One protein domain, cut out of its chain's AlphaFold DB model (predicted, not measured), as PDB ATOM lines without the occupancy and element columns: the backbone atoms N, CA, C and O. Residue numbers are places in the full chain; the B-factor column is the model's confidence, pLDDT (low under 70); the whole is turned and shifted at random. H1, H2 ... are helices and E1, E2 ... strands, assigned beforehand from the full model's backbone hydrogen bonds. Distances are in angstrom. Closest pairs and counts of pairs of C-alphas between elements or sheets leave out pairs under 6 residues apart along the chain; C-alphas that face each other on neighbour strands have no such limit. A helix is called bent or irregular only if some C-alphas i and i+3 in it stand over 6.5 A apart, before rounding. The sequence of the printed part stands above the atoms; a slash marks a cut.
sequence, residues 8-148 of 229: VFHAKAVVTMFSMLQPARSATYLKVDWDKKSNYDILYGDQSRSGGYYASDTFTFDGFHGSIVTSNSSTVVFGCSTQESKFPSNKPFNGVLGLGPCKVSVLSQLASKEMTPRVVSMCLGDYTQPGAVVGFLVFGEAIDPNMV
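This is residues 8 to 148 of the 229 residues of the protein "Peptidase A1 domain-containing protein" of Fagus sylvatica (UniProt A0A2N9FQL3). With little regular structure, the domain has a long, bent, twisted hairpin, E2 and E3, widened at one end by E1; H1 packs on E3, and a small hairpin, E4 and E5, sits near E2. The 141 printed residues hold, in order, E1, E2, E3, H1, E4, E5, with 55 in named elements. Mostly strand and compact, the whole has a radius of gyration of the C-alphas of 16.2 A and spans 44 by 36 by 29 A.

E1, residues 39 to 43, begins at C-alpha 39 (38.891, -26.693, -7.826). E2, residues 49 to 65, 38.3 A, bends by 99 degrees at residue 52; E3, residues 68 to 85, 42.7 A, bends by 77 degrees at residue 82. H1 is residues 106 to 112, E4 120 to 123, E5 136 to 139, ending at (41.027, -0.593, -8.934).

E1, E2, E3 form a meander, each strand antiparallel to the one before: N 40 and O 52 are 2.9 A apart, N 63 and O 70 2.8 A. H1, with every O i to N i+4 pair within hydrogen-bond range, is over E3 at a height over the sheet of 8.9 A; their closest C-alphas, Val 76 and Val 106, are 6.6 A apart. In antiparallel E4 and E5, N 138 and O 121 are 2.8 A apart.

The printed part has no cut. Links E3 to H1 and E4 to E5 are long. Residues 8 to 20 and 130 to 133 have pLDDT under 70.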
ATOM      1  N   VAL A   8      42.964   2.609   1.004       32.34
ATOM      2  CA  VAL A   8      43.995   2.064   0.110       32.34
ATOM      3  C   VAL A   8      44.431   0.689   0.600       32.34
ATOM      4  O   VAL A   8      44.889   0.507   1.728       32.34
ATOM      5  N   PHE A   9      44.256  -0.307  -0.262       34.03
ATOM      6  CA  PHE A   9      43.976  -1.647   0.232       34.03
ATOM      7  C   PHE A   9      44.788  -2.766  -0.457       34.03
ATOM      8  O   PHE A   9      44.554  -3.118  -1.610       34.03
ATOM      9  N   HIS A  10      45.668  -3.426   0.318       34.56
ATOM     10  CA  HIS A  10      46.358  -4.693  -0.020       34.56
ATOM     11  C   HIS A  10      45.563  -5.952   0.388       34.56
ATOM     12  O   HIS A  10      46.087  -6.947   0.875       34.56
ATOM     13  N   ALA A  11      44.275  -5.898   0.105       30.47
ATOM     14  CA  ALA A  11      43.379  -6.970  -0.288       30.47
ATOM     15  C   ALA A  11      42.986  -8.140   0.716       30.47
ATOM     16  O   ALA A  11      43.761  -8.522   1.593       30.47
ATOM     17  N   LYS A  12      41.831  -8.841   0.522       40.78
ATOM     18  CA  LYS A  12      41.587 -10.322   0.691       40.78
ATOM     19  C   LYS A  12      40.482 -10.961  -0.241       40.78
ATOM     20  O   LYS A  12      39.541 -10.280  -0.610       40.78
ATOM     21  N   ALA A  13      40.596 -12.273  -0.587       41.59
ATOM     22  CA  ALA A  13      39.647 -13.185  -1.321       41.59
ATOM     23  C   ALA A  13      39.704 -13.383  -2.882       41.59
ATOM     24  O   ALA A  13      40.489 -12.748  -3.581       41.59
ATOM     25  N   VAL A  14      38.916 -14.369  -3.374       50.12
ATOM     26  CA  VAL A  14      38.686 -14.864  -4.767       50.12
ATOM     27  C   VAL A  14      37.361 -14.296  -5.306       50.12
ATOM     28  O   VAL A  14      36.408 -14.206  -4.533       50.12
ATOM     29  N   VAL A  15      37.231 -13.992  -6.606       57.19
ATOM     30  CA  VAL A  15      35.892 -13.749  -7.190       57.19
ATOM     31  C   VAL A  15      35.135 -15.056  -7.291       57.19
ATOM     32  O   VAL A  15      35.628 -15.985  -7.918       57.19
ATOM     33  N   THR A  16      33.936 -15.121  -6.730       57.69
ATOM     34  CA  THR A  16      33.063 -16.285  -6.870       57.69
ATOM     35  C   THR A  16      31.785 -15.891  -7.589       57.69
ATOM     36  O   THR A  16      31.099 -14.987  -7.127       57.69
ATOM     37  N   MET A  17      31.447 -16.569  -8.685       65.75
ATOM     38  CA  MET A  17      30.174 -16.396  -9.392       65.75
ATOM     39  C   MET A  17      29.210 -17.520  -9.000       65.75
ATOM     40  O   MET A  17      29.547 -18.699  -9.134       65.75
ATOM     41  N   PHE A  18      28.016 -17.157  -8.530       66.44
ATOM     42  CA  PHE A  18      26.923 -18.065  -8.168       66.44
ATOM     43  C   PHE A  18      25.895 -18.101  -9.303       66.44
ATOM     44  O   PHE A  18      25.365 -17.053  -9.659       66.44
ATOM     45  N   SER A  19      25.637 -19.290  -9.864       58.25
ATOM     46  CA  SER A  19      24.464 -19.686 -10.684       58.25
ATOM     47  C   SER A  19      23.969 -18.811 -11.865       58.25
ATOM     48  O   SER A  19      23.064 -19.241 -12.576       58.25
ATOM     49  N   MET A  20      24.555 -17.643 -12.140       62.38
ATOM     50  CA  MET A  20      24.136 -16.691 -13.187       62.38
ATOM     51  C   MET A  20      25.074 -16.635 -14.392       62.38
ATOM     52  O   MET A  20      24.653 -16.227 -15.474       62.38
ATOM     53  N   LEU A  21      26.339 -17.037 -14.239       71.06
ATOM     54  CA  LEU A  21      27.228 -17.160 -15.388       71.06
ATOM     55  C   LEU A  21      26.739 -18.322 -16.260       71.06
ATOM     56  O   LEU A  21      26.549 -19.434 -15.771       71.06
ATOM     57  N   GLN A  22      26.555 -18.065 -17.555       80.62
ATOM     58  CA  GLN A  22      26.163 -19.067 -18.544       80.62
ATOM     59  C   GLN A  22      27.355 -19.331 -19.482       80.62
ATOM     60  O   GLN A  22      27.444 -18.670 -20.516       80.62
ATOM     61  N   PRO A  23      28.263 -20.282 -19.158       84.00
ATOM     62  CA  PRO A  23      29.458 -20.596 -19.949       84.00
ATOM     63  C   PRO A  23      29.235 -20.668 -21.462       84.00
ATOM     64  O   PRO A  23      29.977 -20.075 -22.231       84.00
ATOM     65  N   ALA A  24      28.154 -21.328 -21.889       86.69
ATOM     66  CA  ALA A  24      27.806 -21.515 -23.298       86.69
ATOM     67  C   ALA A  24      27.429 -20.221 -24.058       86.69
ATOM     68  O   ALA A  24      27.164 -20.281 -25.255       86.69
ATOM     69  N   ARG A  25      27.356 -19.067 -23.381       89.31
ATOM     70  CA  ARG A  25      27.021 -17.757 -23.973       89.31
ATOM     71  C   ARG A  25      28.186 -16.767 -23.968       89.31
ATOM     72  O   ARG A  25      28.005 -15.647 -24.433       89.31
ATOM     73  N   SER A  26      29.358 -17.166 -23.475       92.12
ATOM     74  CA  SER A  26      30.583 -16.368 -23.549       92.12
ATOM     75  C   SER A  26      31.589 -17.039 -24.480       92.12
ATOM     76  O   SER A  26      31.933 -18.205 -24.304       92.12
ATOM     77  N   ALA A  27      32.072 -16.291 -25.473       94.88
ATOM     78  CA  ALA A  27      33.097 -16.762 -26.404       94.88
ATOM     79  C   ALA A  27      34.515 -16.752 -25.798       94.88
ATOM     80  O   ALA A  27      35.416 -17.375 -26.353       94.88
ATOM     81  N   THR A  28      34.717 -16.048 -24.678       95.44
ATOM     82  CA  THR A  28      36.010 -15.940 -23.977       95.44
ATOM     83  C   THR A  28      36.080 -16.763 -22.690       95.44
ATOM     84  O   THR A  28      37.129 -16.802 -22.046       95.44
ATOM     85  N   TYR A  29      34.996 -17.457 -22.339       95.38
ATOM     86  CA  TYR A  29      34.953 -18.357 -21.196       95.38
ATOM     87  C   TYR A  29      35.813 -19.603 -21.420       95.38
ATOM     88  O   TYR A  29      35.626 -20.351 -22.381       95.38
ATOM     89  N   LEU A  30      36.691 -19.891 -20.462       95.75
ATOM     90  CA  LEU A  30      37.475 -21.121 -20.396       95.75
ATOM     91  C   LEU A  30      37.436 -21.682 -18.973       95.75
ATOM     92  O   LEU A  30      37.593 -20.948 -18.002       95.75
ATOM     93  N   LYS A  31      37.289 -23.000 -18.831       94.81
ATOM     94  CA  LYS A  31      37.589 -23.685 -17.567       94.81
ATOM     95  C   LYS A  31      39.105 -23.860 -17.459       94.81
ATOM     96  O   LYS A  31      39.722 -24.317 -18.417       94.81
ATOM     97  N   VAL A  32      39.695 -23.500 -16.320       95.06
ATOM     98  CA  VAL A  32      41.157 -23.441 -16.135       95.06
ATOM     99  C   VAL A  32      41.585 -24.055 -14.804       95.06
ATOM    100  O   VAL A  32      40.779 -24.187 -13.887       95.06
ATOM    101  N   ASP A  33      42.874 -24.367 -14.681       93.38
ATOM    102  CA  ASP A  33      43.513 -24.633 -13.392       93.38
ATOM    103  C   ASP A  33      44.200 -23.358 -12.878       93.38
ATOM    104  O   ASP A  33      44.830 -22.627 -13.643       93.38
ATOM    105  N   TRP A  34      44.147 -23.114 -11.568       87.06
ATOM    106  CA  TRP A  34      44.864 -22.025 -10.903       87.06
ATOM    107  C   TRP A  34      45.817 -22.561  -9.829       87.06
ATOM    108  O   TRP A  34      45.409 -23.333  -8.966       87.06
ATOM    109  N   ASP A  35      47.094 -22.157  -9.864       86.62
ATOM    110  CA  ASP A  35      48.155 -22.642  -8.952       86.62
ATOM    111  C   ASP A  35      48.166 -24.184  -8.807       86.62
ATOM    112  O   ASP A  35      48.224 -24.738  -7.708       86.62
ATOM    113  N   LYS A  36      48.058 -24.885  -9.950       88.88
ATOM    114  CA  LYS A  36      47.958 -26.357 -10.066       88.88
ATOM    115  C   LYS A  36      46.721 -26.978  -9.390       88.88
ATOM    116  O   LYS A  36      46.746 -28.154  -9.028       88.88
ATOM    117  N   LYS A  37      45.640 -26.211  -9.213       87.12
ATOM    118  CA  LYS A  37      44.347 -26.689  -8.705       87.12
ATOM    119  C   LYS A  37      43.238 -26.427  -9.716       87.12
ATOM    120  O   LYS A  37      43.055 -25.294 -10.140       87.12
ATOM    121  N   SER A  38      42.437 -27.447 -10.000       90.44
ATOM    122  CA  SER A  38      41.216 -27.335 -10.809       90.44
ATOM    123  C   SER A  38      40.018 -26.789 -10.030       90.44
ATOM    124  O   SER A  38      39.122 -26.168 -10.603       90.44
ATOM    125  N   ASN A  39      40.013 -26.994  -8.708       91.38
ATOM    126  CA  ASN A  39      38.891 -26.693  -7.826       91.38
ATOM    127  C   ASN A  39      39.241 -25.666  -6.743       91.38
ATOM    128  O   ASN A  39      40.373 -25.616  -6.245       91.38
ATOM    129  N   TYR A  40      38.235 -24.891  -6.342       85.94
ATOM    130  CA  TYR A  40      38.286 -23.976  -5.206       85.94
ATOM    131  C   TYR A  40      37.219 -24.356  -4.171       85.94
ATOM    132  O   TYR A  40      36.198 -24.966  -4.492       85.94
ATOM    133  N   ASP A  41      37.473 -23.979  -2.923       86.56
ATOM    134  CA  ASP A  41      36.595 -24.228  -1.787       86.56
ATOM    135  C   ASP A  41      36.824 -23.125  -0.748       86.56
ATOM    136  O   ASP A  41      37.960 -22.889  -0.325       86.56
ATOM    137  N   ILE A  42      35.766 -22.395  -0.401       81.44
ATOM    138  CA  ILE A  42      35.807 -21.219   0.474       81.44
ATOM    139  C   ILE A  42      34.748 -21.388   1.557       81.44
ATOM    140  O   ILE A  42      33.557 -21.475   1.262       81.44
ATOM    141  N   LEU A  43      35.203 -21.383   2.809       79.19
ATOM    142  CA  LEU A  43      34.384 -21.239   4.008       79.19
ATOM    143  C   LEU A  43      34.507 -19.789   4.497       79.19
ATOM    144  O   LEU A  43      35.621 -19.314   4.723       79.19
ATOM    145  N   TYR A  44      33.377 -19.106   4.636       76.81
ATOM    146  CA  TYR A  44      33.277 -17.734   5.131       76.81
ATOM    147  C   TYR A  44      33.109 -17.714   6.664       76.81
ATOM    148  O   TYR A  44      32.822 -18.737   7.290       76.81
ATOM    149  N   GLY A  45      33.313 -16.548   7.288       73.31
ATOM    150  CA  GLY A  45      33.283 -16.396   8.755       73.31
ATOM    151  C   GLY A  45      31.907 -16.626   9.397       73.31
ATOM    152  O   GLY A  45      31.831 -17.011  10.562       73.31
ATOM    153  N   ASP A  46      30.832 -16.464   8.626       72.06
ATOM    154  CA  ASP A  46      29.443 -16.786   8.989       72.06
ATOM    155  C   ASP A  46      29.105 -18.286   8.836       72.06
ATOM    156  O   ASP A  46      27.959 -18.697   9.015       72.06
ATOM    157  N   GLN A  47      30.101 -19.118   8.514       79.62
ATOM    158  CA  GLN A  47      29.982 -20.525   8.120       79.62
ATOM    159  C   GLN A  47      29.289 -20.785   6.775       79.62
ATOM    160  O   GLN A  47      29.099 -21.961   6.439       79.62
ATOM    161  N   SER A  48      28.930 -19.762   5.995       78.56
ATOM    162  CA  SER A  48      28.530 -19.978   4.603       78.56
ATOM    163  C   SER A  48      29.705 -20.546   3.806       78.56
ATOM    164  O   SER A  48      30.877 -20.373   4.157       78.56
ATOM    165  N   ARG A  49      29.411 -21.316   2.758       84.00
ATOM    166  CA  ARG A  49      30.447 -22.011   1.986       84.00
ATOM    167  C   ARG A  49      30.090 -22.059   0.514       84.00
ATOM    168  O   ARG A  49      28.967 -22.424   0.170       84.00
ATOM    169  N   SER A  50      31.070 -21.762  -0.337       84.50
ATOM    170  CA  SER A  50      31.002 -22.003  -1.779       84.50
ATOM    171  C   SER A  50      32.191 -22.838  -2.236       84.50
ATOM    172  O   SER A  50      33.333 -22.560  -1.867       84.50
ATOM    173  N   GLY A  51      31.914 -23.841  -3.061       89.88
ATOM    174  CA  GLY A  51      32.911 -24.654  -3.741       89.88
ATOM    175  C   GLY A  51      32.563 -24.836  -5.213       89.88
ATOM    176  O   GLY A  51      31.402 -24.747  -5.626       89.88
ATOM    177  N   GLY A  52      33.584 -25.097  -6.014       91.56
ATOM    178  CA  GLY A  52      33.443 -25.214  -7.457       91.56
ATOM    179  C   GLY A  52      34.793 -25.347  -8.141       91.56
ATOM    180  O   GLY A  52      35.744 -25.883  -7.570       91.56
ATOM    181  N   TYR A  53      34.881 -24.852  -9.371       91.94
ATOM    182  CA  TYR A  53      36.083 -24.942 -10.198       91.94
ATOM    183  C   TYR A  53      36.542 -23.569 -10.687       91.94
ATOM    184  O   TYR A  53      35.754 -22.623 -10.704       91.94
ATOM    185  N   TYR A  54      37.813 -23.442 -11.067       92.69
ATOM    186  CA  TYR A  54      38.312 -22.189 -11.629       92.69
ATOM    187  C   TYR A  54      37.921 -22.047 -13.104       92.69
ATOM    188  O   TYR A  54      37.959 -22.996 -13.892       92.69
ATOM    189  N   ALA A  55      37.543 -20.835 -13.478       93.56
ATOM    190  CA  ALA A  55      37.277 -20.431 -14.847       93.56
ATOM    191  C   ALA A  55      37.947 -19.083 -15.111       93.56
ATOM    192  O   ALA A  55      38.230 -18.333 -14.180       93.56
ATOM    193  N   SER A  56      38.205 -18.776 -16.374       94.12
ATOM    194  CA  SER A  56      38.652 -17.466 -16.822       94.12
ATOM    195  C   SER A  56      37.689 -16.918 -17.856       94.12
ATOM    196  O   SER A  56      37.248 -17.663 -18.727       94.12
ATOM    197  N   ASP A  57      37.414 -15.622 -17.795       94.69
ATOM    198  CA  ASP A  57      36.629 -14.920 -18.809       94.69
ATOM    199  C   ASP A  57      37.059 -13.449 -18.875       94.69
ATOM    200  O   ASP A  57      37.811 -12.964 -18.022       94.69
ATOM    201  N   THR A  58      36.604 -12.733 -19.896       94.38
ATOM    202  CA  THR A  58      36.867 -11.305 -20.079       94.38
ATOM    203  C   THR A  58      36.047 -10.485 -19.089       94.38
ATOM    204  O   THR A  58      34.821 -10.464 -19.146       94.38
ATOM    205  N   PHE A  59      36.727  -9.771 -18.196       91.31
ATOM    206  CA  PHE A  59      36.123  -8.749 -17.347       91.31
ATOM    207  C   PHE A  59      36.299  -7.393 -18.024       91.31
ATOM    208  O   PHE A  59      37.419  -7.029 -18.382       91.31
ATOM    209  N   THR A  60      35.208  -6.646 -18.176       90.31
ATOM    210  CA  THR A  60      35.198  -5.257 -18.655       90.31
ATOM    211  C   THR A  60      35.066  -4.291 -17.485       90.31
ATOM    212  O   THR A  60      34.300  -4.553 -16.557       90.31
ATOM    213  N   PHE A  61      35.779  -3.172 -17.533       87.88
ATOM    214  CA  PHE A  61      35.750  -2.135 -16.502       87.88
ATOM    215  C   PHE A  61      36.039  -0.759 -17.101       87.88
ATOM    216  O   PHE A  61      36.825  -0.626 -18.040       87.88
ATOM    217  N   ASP A  62      35.422   0.268 -16.527       88.31
ATOM    218  CA  ASP A  62      35.687   1.652 -16.897       88.31
ATOM    219  C   ASP A  62      37.019   2.105 -16.288       88.31
ATOM    220  O   ASP A  62      37.235   2.031 -15.078       88.31
ATOM    221  N   GLY A  63      37.933   2.551 -17.145       84.06
ATOM    222  CA  GLY A  63      39.177   3.207 -16.764       84.06
ATOM    223  C   GLY A  63      39.009   4.718 -16.831       84.06
ATOM    224  O   GLY A  63      38.542   5.245 -17.843       84.06
ATOM    225  N   PHE A  64      39.417   5.405 -15.768       80.75
ATOM    226  CA  PHE A  64      39.299   6.853 -15.624       80.75
ATOM    227  C   PHE A  64      40.678   7.499 -15.740       80.75
ATOM    228  O   PHE A  64      41.592   7.156 -14.991       80.75
ATOM    229  N   HIS A  65      40.833   8.445 -16.665       77.12
ATOM    230  CA  HIS A  65      42.072   9.199 -16.843       77.12
ATOM    231  C   HIS A  65      41.734  10.693 -16.920       77.12
ATOM    232  O   HIS A  65      41.386  11.233 -17.972       77.12
ATOM    233  N   GLY A  66      41.730  11.346 -15.754       76.44
ATOM    234  CA  GLY A  66      41.099  12.655 -15.589       76.44
ATOM    235  C   GLY A  66      39.589  12.563 -15.830       76.44
ATOM    236  O   GLY A  66      38.912  11.739 -15.225       76.44
ATOM    237  N   SER A  67      39.065  13.390 -16.736       75.62
ATOM    238  CA  SER A  67      37.657  13.365 -17.159       75.62
ATOM    239  C   SER A  67      37.342  12.338 -18.257       75.62
ATOM    240  O   SER A  67      36.182  12.208 -18.647       75.62
ATOM    241  N   ILE A  68      38.345  11.627 -18.785       81.12
ATOM    242  CA  ILE A  68      38.158  10.659 -19.871       81.12
ATOM    243  C   ILE A  68      37.809   9.292 -19.279       81.12
ATOM    244  O   ILE A  68      38.558   8.755 -18.461       81.12
ATOM    245  N   VAL A  69      36.698   8.717 -19.743       85.69
ATOM    246  CA  VAL A  69      36.283   7.341 -19.444       85.69
ATOM    247  C   VAL A  69      36.609   6.456 -20.644       85.69
ATOM    248  O   VAL A  69      36.244   6.776 -21.775       85.69
ATOM    249  N   THR A  70      37.298   5.342 -20.408       86.88
ATOM    250  CA  THR A  70      37.661   4.353 -21.435       86.88
ATOM    251  C   THR A  70      37.187   2.967 -21.019       86.88
ATOM    252  O   THR A  70      37.414   2.549 -19.886       86.88
ATOM    253  N   SER A  71      36.550   2.226 -21.927       88.88
ATOM    254  CA  SER A  71      36.214   0.825 -21.663       88.88
ATOM    255  C   SER A  71      37.473  -0.028 -21.798       88.88
ATOM    256  O   SER A  71      38.046  -0.137 -22.883       88.88
ATOM    257  N   ASN A  72      37.916  -0.612 -20.690       90.25
ATOM    258  CA  ASN A  72      39.058  -1.515 -20.634       90.25
ATOM    259  C   ASN A  72      38.580  -2.946 -20.390       90.25
ATOM    260  O   ASN A  72      37.484  -3.183 -19.877       90.25
ATOM    261  N   SER A  73      39.409  -3.921 -20.756       93.31
ATOM    262  CA  SER A  73      39.092  -5.327 -20.520       93.31
ATOM    263  C   SER A  73      40.327  -6.165 -20.225       93.31
ATOM    264  O   SER A  73      41.426  -5.877 -20.698       93.31
ATOM    265  N   SER A  74      40.150  -7.214 -19.424       94.56
ATOM    266  CA  SER A  74      41.203  -8.181 -19.127       94.56
ATOM    267  C   SER A  74      40.611  -9.547 -18.826       94.56
ATOM    268  O   SER A  74      39.602  -9.653 -18.133       94.56
ATOM    269  N   THR A  75      41.262 -10.613 -19.286       95.06
ATOM    270  CA  THR A  75      40.924 -11.976 -18.859       95.06
ATOM    271  C   THR A  75      41.237 -12.148 -17.372       95.06
ATOM    272  O   THR A  75      42.389 -11.981 -16.964       95.06
ATOM    273  N   VAL A  76      40.246 -12.484 -16.555       93.25
ATOM    274  CA  VAL A  76      40.396 -12.678 -15.106       93.25
ATOM    275  C   VAL A  76      39.987 -14.102 -14.756       93.25
ATOM    276  O   VAL A  76      38.968 -14.590 -15.239       93.25
ATOM    277  N   VAL A  77      40.779 -14.766 -13.916       92.94
ATOM    278  CA  VAL A  77      40.459 -16.069 -13.327       92.94
ATOM    279  C   VAL A  77      39.620 -15.877 -12.068       92.94
ATOM    280  O   VAL A  77      39.949 -15.062 -11.206       92.94
ATOM    281  N   PHE A  78      38.545 -16.645 -11.948       89.81
ATOM    282  CA  PHE A  78      37.587 -16.618 -10.849       89.81
ATOM    283  C   PHE A  78      37.073 -18.033 -10.538       89.81
ATOM    284  O   PHE A  78      37.297 -18.982 -11.289       89.81
ATOM    285  N   GLY A  79      36.391 -18.191  -9.408       89.44
ATOM    286  CA  GLY A  79      35.675 -19.409  -9.045       89.44
ATOM    287  C   GLY A  79      34.268 -19.433  -9.644       89.44
ATOM    288  O   GLY A  79      33.457 -18.545  -9.376       89.44
ATOM    289  N   CYS A  80      33.956 -20.462 -10.430       90.56
ATOM    290  CA  CYS A  80      32.597 -20.774 -10.858       90.56
ATOM    291  C   CYS A  80      31.971 -21.763  -9.865       90.56
ATOM    292  O   CYS A  80      32.399 -22.920  -9.778       90.56
ATOM    293  N   SER A  81      30.971 -21.305  -9.113       88.25
ATOM    294  CA  SER A  81      30.322 -22.084  -8.058       88.25
ATOM    295  C   SER A  81      29.463 -23.208  -8.619       88.25
ATOM    296  O   SER A  81      28.684 -23.010  -9.552       88.25
ATOM    297  N   THR A  82      29.595 -24.394  -8.024       89.69
ATOM    298  CA  THR A  82      28.697 -25.537  -8.257       89.69
ATOM    299  C   THR A  82      28.071 -26.065  -6.970       89.69
ATOM    300  O   THR A  82      27.141 -26.865  -7.030       89.69
ATOM    301  N   GLN A  83      28.571 -25.638  -5.809       88.75
ATOM    302  CA  GLN A  83      28.111 -26.056  -4.492       88.75
ATOM    303  C   GLN A  83      28.062 -24.847  -3.563       88.75
ATOM    304  O   GLN A  83      29.073 -24.183  -3.342       88.75
ATOM    305  N   GLU A  84      26.895 -24.597  -2.980       86.69
ATOM    306  CA  GLU A  84      26.642 -23.512  -2.036       86.69
ATOM    307  C   GLU A  84      25.898 -24.062  -0.823       86.69
ATOM    308  O   GLU A  84      24.996 -24.887  -0.957       86.69
ATOM    309  N   SER A  85      26.266 -23.612   0.374       88.00
ATOM    310  CA  SER A  85      25.570 -23.990   1.607       88.00
ATOM    311  C   SER A  85      25.580 -22.849   2.617       88.00
ATOM    312  O   SER A  85      26.502 -22.032   2.633       88.00
ATOM    313  N   LYS A  86      24.525 -22.794   3.442       84.88
ATOM    314  CA  LYS A  86      24.299 -21.789   4.500       84.88
ATOM    315  C   LYS A  86      24.257 -20.316   4.039       84.88
ATOM    316  O   LYS A  86      24.173 -19.433   4.881       84.88
ATOM    317  N   PHE A  87      24.234 -20.037   2.733       77.69
ATOM    318  CA  PHE A  87      23.851 -18.714   2.227       77.69
ATOM    319  C   PHE A  87      22.342 -18.468   2.415       77.69
ATOM    320  O   PHE A  87      21.562 -19.415   2.270       77.69
ATOM    321  N   PRO A  88      21.901 -17.217   2.651       76.56
ATOM    322  CA  PRO A  88      20.484 -16.860   2.630       76.56
ATOM    323  C   PRO A  88      19.834 -17.186   1.279       76.56
ATOM    324  O   PRO A  88      20.388 -16.873   0.222       76.56
ATOM    325  N   SER A  89      18.637 -17.774   1.303       74.38
ATOM    326  CA  SER A  89      17.873 -18.123   0.093       74.38
ATOM    327  C   SER A  89      17.407 -16.898  -0.703       74.38
ATOM    328  O   SER A  89      17.199 -16.990  -1.907       74.38
ATOM    329  N   ASN A  90      17.279 -15.749  -0.038       75.25
ATOM    330  CA  ASN A  90      16.876 -14.457  -0.589       75.25
ATOM    331  C   ASN A  90      18.058 -13.482  -0.770       75.25
ATOM    332  O   ASN A  90      17.867 -12.266  -0.705       75.25
ATOM    333  N   LYS A  91      19.287 -13.990  -0.947       73.75
ATOM    334  CA  LYS A  91      20.479 -13.145  -1.126       73.75
ATOM    335  C   LYS A  91      20.326 -12.191  -2.330       73.75
ATOM    336  O   LYS A  91      19.953 -12.641  -3.411       73.75
ATOM    337  N   PRO A  92      20.668 -10.894  -2.200       71.69
ATOM    338  CA  PRO A  92      20.539  -9.916  -3.284       71.69
ATOM    339  C   PRO A  92      21.704  -9.964  -4.294       71.69
ATOM    340  O   PRO A  92      21.868  -9.044  -5.091       71.69
ATOM    341  N   PHE A  93      22.547 -11.002  -4.250       75.69
ATOM    342  CA  PHE A  93      23.761 -11.118  -5.056       75.69
ATOM    343  C   PHE A  93      23.945 -12.520  -5.640       75.69
ATOM    344  O   PHE A  93      23.672 -13.539  -5.005       75.69
ATOM    345  N   ASN A  94      24.513 -12.555  -6.844       79.31
ATOM    346  CA  ASN A  94      24.840 -13.773  -7.586       79.31
ATOM    347  C   ASN A  94      26.359 -13.991  -7.687       79.31
ATOM    348  O   ASN A  94      26.870 -14.586  -8.630       79.31
ATOM    349  N   GLY A  95      27.100 -13.472  -6.714       79.69
ATOM    350  CA  GLY A  95      28.535 -13.662  -6.594       79.69
ATOM    351  C   GLY A  95      29.129 -12.841  -5.457       79.69
ATOM    352  O   GLY A  95      28.442 -12.021  -4.850       79.69
ATOM    353  N   VAL A  96      30.413 -13.056  -5.193       79.62
ATOM    354  CA  VAL A  96      31.237 -12.270  -4.268       79.62
ATOM    355  C   VAL A  96      32.475 -11.804  -5.021       79.62
ATOM    356  O   VAL A  96      33.252 -12.625  -5.510       79.62
ATOM    357  N   LEU A  97      32.690 -10.491  -5.095       82.75
ATOM    358  CA  LEU A  97      33.924  -9.904  -5.612       82.75
ATOM    359  C   LEU A  97      34.992  -9.918  -4.510       82.75
ATOM    360  O   LEU A  97      35.120  -8.977  -3.734       82.75
ATOM    361  N   GLY A  98      35.756 -11.008  -4.422       73.81
ATOM    362  CA  GLY A  98      36.868 -11.106  -3.481       73.81
ATOM    363  C   GLY A  98      38.040 -10.205  -3.879       73.81
ATOM    364  O   GLY A  98      38.754 -10.479  -4.846       73.81
ATOM    365  N   LEU A  99      38.260  -9.136  -3.120       76.81
ATOM    366  CA  LEU A  99      39.293  -8.132  -3.373       76.81
ATOM    367  C   LEU A  99      40.641  -8.519  -2.734       76.81
ATOM    368  O   LEU A  99      40.980  -7.881  -1.758       76.81
ATOM    369  N   GLY A 100      41.391  -9.542  -3.208       71.38
ATOM    370  CA  GLY A 100      42.564 -10.201  -2.539       71.38
ATOM    371  C   GLY A 100      44.059  -9.940  -2.919       71.38
ATOM    372  O   GLY A 100      44.358  -9.438  -3.995       71.38
ATOM    373  N   PRO A 101      45.045 -10.244  -2.033       70.38
ATOM    374  CA  PRO A 101      46.491 -10.221  -2.302       70.38
ATOM    375  C   PRO A 101      46.984 -11.654  -2.533       70.38
ATOM    376  O   PRO A 101      48.100 -11.909  -2.976       70.38
ATOM    377  N   CYS A 102      46.102 -12.615  -2.233       76.50
ATOM    378  CA  CYS A 102      46.126 -13.881  -2.887       76.50
ATOM    379  C   CYS A 102      46.026 -13.606  -4.378       76.50
ATOM    380  O   CYS A 102      45.132 -12.887  -4.831       76.50
ATOM    381  N   LYS A 103      46.960 -14.205  -5.109       82.12
ATOM    382  CA  LYS A 103      47.239 -13.931  -6.519       82.12
ATOM    383  C   LYS A 103      46.003 -14.054  -7.424       82.12
ATOM    384  O   LYS A 103      45.974 -13.455  -8.484       82.12
ATOM    385  N   VAL A 104      45.010 -14.821  -6.975       83.19
ATOM    386  CA  VAL A 104      43.736 -15.161  -7.630       83.19
ATOM    387  C   VAL A 104      42.655 -14.071  -7.568       83.19
ATOM    388  O   VAL A 104      41.587 -14.230  -8.145       83.19
ATOM    389  N   SER A 105      42.867 -12.962  -6.863       82.81
ATOM    390  CA  SER A 105      41.877 -11.877  -6.883       82.81
ATOM    391  C   SER A 105      41.916 -11.066  -8.176       82.81
ATOM    392  O   SER A 105      42.916 -11.093  -8.893       82.81
ATOM    393  N   VAL A 106      40.881 -10.253  -8.418       85.81
ATOM    394  CA  VAL A 106      40.899  -9.278  -9.522       85.81
ATOM    395  C   VAL A 106      42.058  -8.298  -9.367       85.81
ATOM    396  O   VAL A 106      42.859  -8.172 -10.284       85.81
ATOM    397  N   LEU A 107      42.204  -7.659  -8.198       85.81
ATOM    398  CA  LEU A 107      43.252  -6.655  -7.982       85.81
ATOM    399  C   LEU A 107      44.656  -7.234  -8.208       85.81
ATOM    400  O   LEU A 107      45.480  -6.614  -8.871       85.81
ATOM    401  N   SER A 108      44.932  -8.431  -7.684       86.69
ATOM    402  CA  SER A 108      46.239  -9.075  -7.853       86.69
ATOM    403  C   SER A 108      46.510  -9.443  -9.309       86.69
ATOM    404  O   SER A 108      47.638  -9.266  -9.765       86.69
ATOM    405  N   GLN A 109      45.494  -9.913 -10.039       91.44
ATOM    406  CA  GLN A 109      45.614 -10.258 -11.456       91.44
ATOM    407  C   GLN A 109      45.794  -9.021 -12.340       91.44
ATOM    408  O   GLN A 109      46.720  -8.998 -13.149       91.44
ATOM    409  N   LEU A 110      44.980  -7.976 -12.160       90.50
ATOM    410  CA  LEU A 110      45.103  -6.723 -12.910       90.50
ATOM    411  C   LEU A 110      46.445  -6.029 -12.622       90.50
ATOM    412  O   LEU A 110      47.123  -5.609 -13.558       90.50
ATOM    413  N   ALA A 111      46.885  -5.995 -11.360       90.19
ATOM    414  CA  ALA A 111      48.192  -5.446 -10.998       90.19
ATOM    415  C   ALA A 111      49.364  -6.290 -11.530       90.19
ATOM    416  O   ALA A 111      50.388  -5.737 -11.910       90.19
ATOM    417  N   SER A 112      49.226  -7.622 -11.623       92.12
ATOM    418  CA  SER A 112      50.247  -8.480 -12.261       92.12
ATOM    419  C   SER A 112      50.351  -8.308 -13.781       92.12
ATOM    420  O   SER A 112      51.292  -8.811 -14.386       92.12
ATOM    421  N   LYS A 113      49.385  -7.605 -14.382       92.81
ATOM    422  CA  LYS A 113      49.337  -7.218 -15.796       92.81
ATOM    423  C   LYS A 113      49.614  -5.725 -16.002       92.81
ATOM    424  O   LYS A 113      49.330  -5.209 -17.075       92.81
ATOM    425  N   GLU A 114      50.084  -5.033 -14.961       91.06
ATOM    426  CA  GLU A 114      50.423  -3.601 -14.979       91.06
ATOM    427  C   GLU A 114      49.244  -2.667 -15.341       91.06
ATOM    428  O   GLU A 114      49.437  -1.490 -15.623       91.06
ATOM    429  N   MET A 115      47.997  -3.157 -15.266       89.00
ATOM    430  CA  MET A 115      46.791  -2.382 -15.612       89.00
ATOM    431  C   MET A 115      46.338  -1.419 -14.503       89.00
ATOM    432  O   MET A 115      45.487  -0.567 -14.727       89.00
ATOM    433  N   THR A 116      46.855  -1.600 -13.289       86.81
ATOM    434  CA  THR A 116      46.549  -0.815 -12.085       86.81
ATOM    435  C   THR A 116      47.695  -0.991 -11.087       86.81
ATOM    436  O   THR A 116      48.286  -2.077 -11.043       86.81
ATOM    437  N   PRO A 117      48.000  -0.008 -10.217       87.44
ATOM    438  CA  PRO A 117      48.749  -0.296  -8.996       87.44
ATOM    439  C   PRO A 117      48.025  -1.368  -8.163       87.44
ATOM    440  O   PRO A 117      46.816  -1.578  -8.302       87.44
ATOM    441  N   ARG A 118      48.739  -2.037  -7.245       85.31
ATOM    442  CA  ARG A 118      48.141  -2.979  -6.275       85.31
ATOM    443  C   ARG A 118      47.441  -2.226  -5.135       85.31
ATOM    444  O   ARG A 118      47.739  -2.402  -3.961       85.31
ATOM    445  N   VAL A 119      46.510  -1.366  -5.511       83.62
ATOM    446  CA  VAL A 119      45.673  -0.560  -4.635       83.62
ATOM    447  C   VAL A 119      44.243  -0.704  -5.126       83.62
ATOM    448  O   VAL A 119      43.982  -0.679  -6.325       83.62
ATOM    449  N   VAL A 120      43.316  -0.871  -4.195       82.62
ATOM    450  CA  VAL A 120      41.896  -0.630  -4.437       82.62
ATOM    451  C   VAL A 120      41.465   0.489  -3.497       82.62
ATOM    452  O   VAL A 120      41.961   0.546  -2.374       82.62
ATOM    453  N   SER A 121      40.582   1.368  -3.956       82.31
ATOM    454  CA  SER A 121      39.929   2.409  -3.160       82.31
ATOM    455  C   SER A 121      38.417   2.209  -3.243       82.31
ATOM    456  O   SER A 121      37.881   1.878  -4.302       82.31
ATOM    457  N   MET A 122      37.706   2.388  -2.131       79.44
ATOM    458  CA  MET A 122      36.274   2.088  -2.050       79.44
ATOM    459  C   MET A 122      35.537   3.123  -1.204       79.44
ATOM    460  O   MET A 122      35.945   3.409  -0.080       79.44
ATOM    461  N   CYS A 123      34.415   3.620  -1.720       76.94
ATOM    462  CA  CYS A 123      33.443   4.403  -0.968       76.94
ATOM    463  C   CYS A 123      32.104   3.670  -0.991       76.94
ATOM    464  O   CYS A 123      31.541   3.426  -2.057       76.94
ATOM    465  N   LEU A 124      31.577   3.327   0.182       76.62
ATOM    466  CA  LEU A 124      30.275   2.677   0.290       76.62
ATOM    467  C   LEU A 124      29.153   3.718   0.156       76.62
ATOM    468  O   LEU A 124      29.243   4.824   0.690       76.62
ATOM    469  N   GLY A 125      28.104   3.356  -0.585       72.00
ATOM    470  CA  GLY A 125      26.889   4.163  -0.697       72.00
ATOM    471  C   GLY A 125      26.076   4.142   0.598       72.00
ATOM    472  O   GLY A 125      26.303   3.309   1.479       72.00
ATOM    473  N   ASP A 126      25.104   5.044   0.717       72.38
ATOM    474  CA  ASP A 126      24.202   5.045   1.869       72.38
ATOM    475  C   ASP A 126      23.165   3.920   1.730       72.38
ATOM    476  O   ASP A 126      22.249   3.997   0.909       72.38
ATOM    477  N   TYR A 127      23.299   2.867   2.539       70.06
ATOM    478  CA  TYR A 127      22.379   1.725   2.510       70.06
ATOM    479  C   TYR A 127      20.953   2.089   2.960       70.06
ATOM    480  O   TYR A 127      20.014   1.356   2.644       70.06
ATOM    481  N   THR A 128      20.775   3.202   3.683       71.06
ATOM    482  CA  THR A 128      19.460   3.704   4.112       71.06
ATOM    483  C   THR A 128      18.764   4.526   3.029       71.06
ATOM    484  O   THR A 128      17.549   4.705   3.091       71.06
ATOM    485  N   GLN A 129      19.503   4.967   2.002       72.94
ATOM    486  CA  GLN A 129      18.975   5.699   0.847       72.94
ATOM    487  C   GLN A 129      19.402   5.048  -0.487       72.94
ATOM    488  O   GLN A 129      20.163   5.650  -1.257       72.94
ATOM    489  N   PRO A 130      18.926   3.820  -0.797       66.75
ATOM    490  CA  PRO A 130      19.298   3.115  -2.021       66.75
ATOM    491  C   PRO A 130      19.055   3.959  -3.278       66.75
ATOM    492  O   PRO A 130      17.954   4.451  -3.510       66.75
ATOM    493  N   GLY A 131      20.096   4.124  -4.096       65.75
ATOM    494  CA  GLY A 131      20.044   4.885  -5.348       65.75
ATOM    495  C   GLY A 131      20.208   6.405  -5.214       65.75
ATOM    496  O   GLY A 131      20.504   7.046  -6.219       65.75
ATOM    497  N   ALA A 132      20.096   6.988  -4.014       69.50
ATOM    498  CA  ALA A 132      20.349   8.420  -3.803       69.50
ATOM    499  C   ALA A 132      21.852   8.743  -3.694       69.50
ATOM    500  O   ALA A 132      22.304   9.780  -4.172       69.50
ATOM    501  N   VAL A 133      22.633   7.838  -3.091       67.81
ATOM    502  CA  VAL A 133      24.100   7.934  -2.998       67.81
ATOM    503  C   VAL A 133      24.712   6.622  -3.478       67.81
ATOM    504  O   VAL A 133      24.726   5.625  -2.754       67.81
ATOM    505  N   VAL A 134      25.221   6.623  -4.709       72.38
ATOM    506  CA  VAL A 134      25.898   5.468  -5.309       72.38
ATOM    507  C   VAL A 134      27.334   5.395  -4.785       72.38
ATOM    508  O   VAL A 134      28.094   6.352  -4.902       72.38
ATOM    509  N   GLY A 135      27.696   4.258  -4.189       74.62
ATOM    510  CA  GLY A 135      29.081   3.962  -3.818       74.62
ATOM    511  C   GLY A 135      29.926   3.573  -5.031       74.62
ATOM    512  O   GLY A 135      29.393   3.117  -6.041       74.62
ATOM    513  N   PHE A 136      31.244   3.707  -4.921       76.75
ATOM    514  CA  PHE A 136      32.187   3.366  -5.985       76.75
ATOM    515  C   PHE A 136      33.315   2.462  -5.487       76.75
ATOM    516  O   PHE A 136      33.719   2.500  -4.321       76.75
ATOM    517  N   LEU A 137      33.840   1.665  -6.412       83.44
ATOM    518  CA  LEU A 137      34.991   0.795  -6.234       83.44
ATOM    519  C   LEU A 137      35.974   1.080  -7.371       83.44
ATOM    520  O   LEU A 137      35.623   0.923  -8.538       83.44
ATOM    521  N   VAL A 138      37.191   1.484  -7.027       83.81
ATOM    522  CA  VAL A 138      38.254   1.825  -7.975       83.81
ATOM    523  C   VAL A 138      39.394   0.834  -7.793       83.81
ATOM    524  O   VAL A 138      39.977   0.755  -6.714       83.81
ATOM    525  N   PHE A 139      39.731   0.082  -8.842       86.12
ATOM    526  CA  PHE A 139      41.027  -0.593  -8.934       86.12
ATOM    527  C   PHE A 139      42.051   0.465  -9.355       86.12
ATOM    528  O   PHE A 139      42.036   0.922 -10.495       86.12
ATOM    529  N   GLY A 140      42.845   0.926  -8.397       82.19
ATOM    530  CA  GLY A 140      43.614   2.160  -8.483       82.19
ATOM    531  C   GLY A 140      43.540   2.944  -7.174       82.19
ATOM    532  O   GLY A 140      42.746   2.626  -6.290       82.19
ATOM    533  N   GLU A 141      44.382   3.966  -7.055       80.00
ATOM    534  CA  GLU A 141      44.383   4.889  -5.921       80.00
ATOM    535  C   GLU A 141      43.480   6.090  -6.224       80.00
ATOM    536  O   GLU A 141      43.690   6.803  -7.207       80.00
ATOM    537  N   ALA A 142      42.479   6.320  -5.378       75.56
ATOM    538  CA  ALA A 142      41.709   7.558  -5.367       75.56
ATOM    539  C   ALA A 142      42.201   8.433  -4.206       75.56
ATOM    540  O   ALA A 142      42.218   7.986  -3.060       75.56
ATOM    541  N   ILE A 143      42.633   9.656  -4.518       73.88
ATOM    542  CA  ILE A 143      43.344  10.545  -3.590       73.88
ATOM    543  C   ILE A 143      42.408  11.659  -3.110       73.88
ATOM    544  O   ILE A 143      41.804  12.358  -3.923       73.88
ATOM    545  N   ASP A 144      42.366  11.872  -1.794       74.00
ATOM    546  CA  ASP A 144      41.778  13.051  -1.153       74.00
ATOM    547  C   ASP A 144      42.859  13.764  -0.322       74.00
ATOM    548  O   ASP A 144      43.571  13.091   0.428       74.00
ATOM    549  N   PRO A 145      43.001  15.100  -0.407       76.75
ATOM    550  CA  PRO A 145      43.980  15.848   0.388       76.75
ATOM    551  C   PRO A 145      43.852  15.686   1.912       76.75
ATOM    552  O   PRO A 145      44.803  15.983   2.630       76.75
ATOM    553  N   ASN A 146      42.692  15.246   2.409       77.88
ATOM    554  CA  ASN A 146      42.378  15.076   3.831       77.88
ATOM    555  C   ASN A 146      42.418  13.600   4.270       77.88
ATOM    556  O   ASN A 146      41.885  13.247   5.326       77.88
ATOM    557  N   MET A 147      42.978  12.719   3.438       75.94
ATOM    558  CA  MET A 147      43.032  11.288   3.703       75.94
ATOM    559  C   MET A 147      43.991  10.924   4.839       75.94
ATOM    560  O   MET A 147      45.011  11.574   5.045       75.94
ATOM    561  N   VAL A 148      43.667   9.831   5.537       77.12
ATOM    562  CA  VAL A 148      44.501   9.217   6.574       77.12
ATOM    563  C   VAL A 148      44.543   7.687   6.294       77.12
ATOM    564  O   VAL A 148      43.501   7.030   6.369       77.12
TER     565      VAL A 148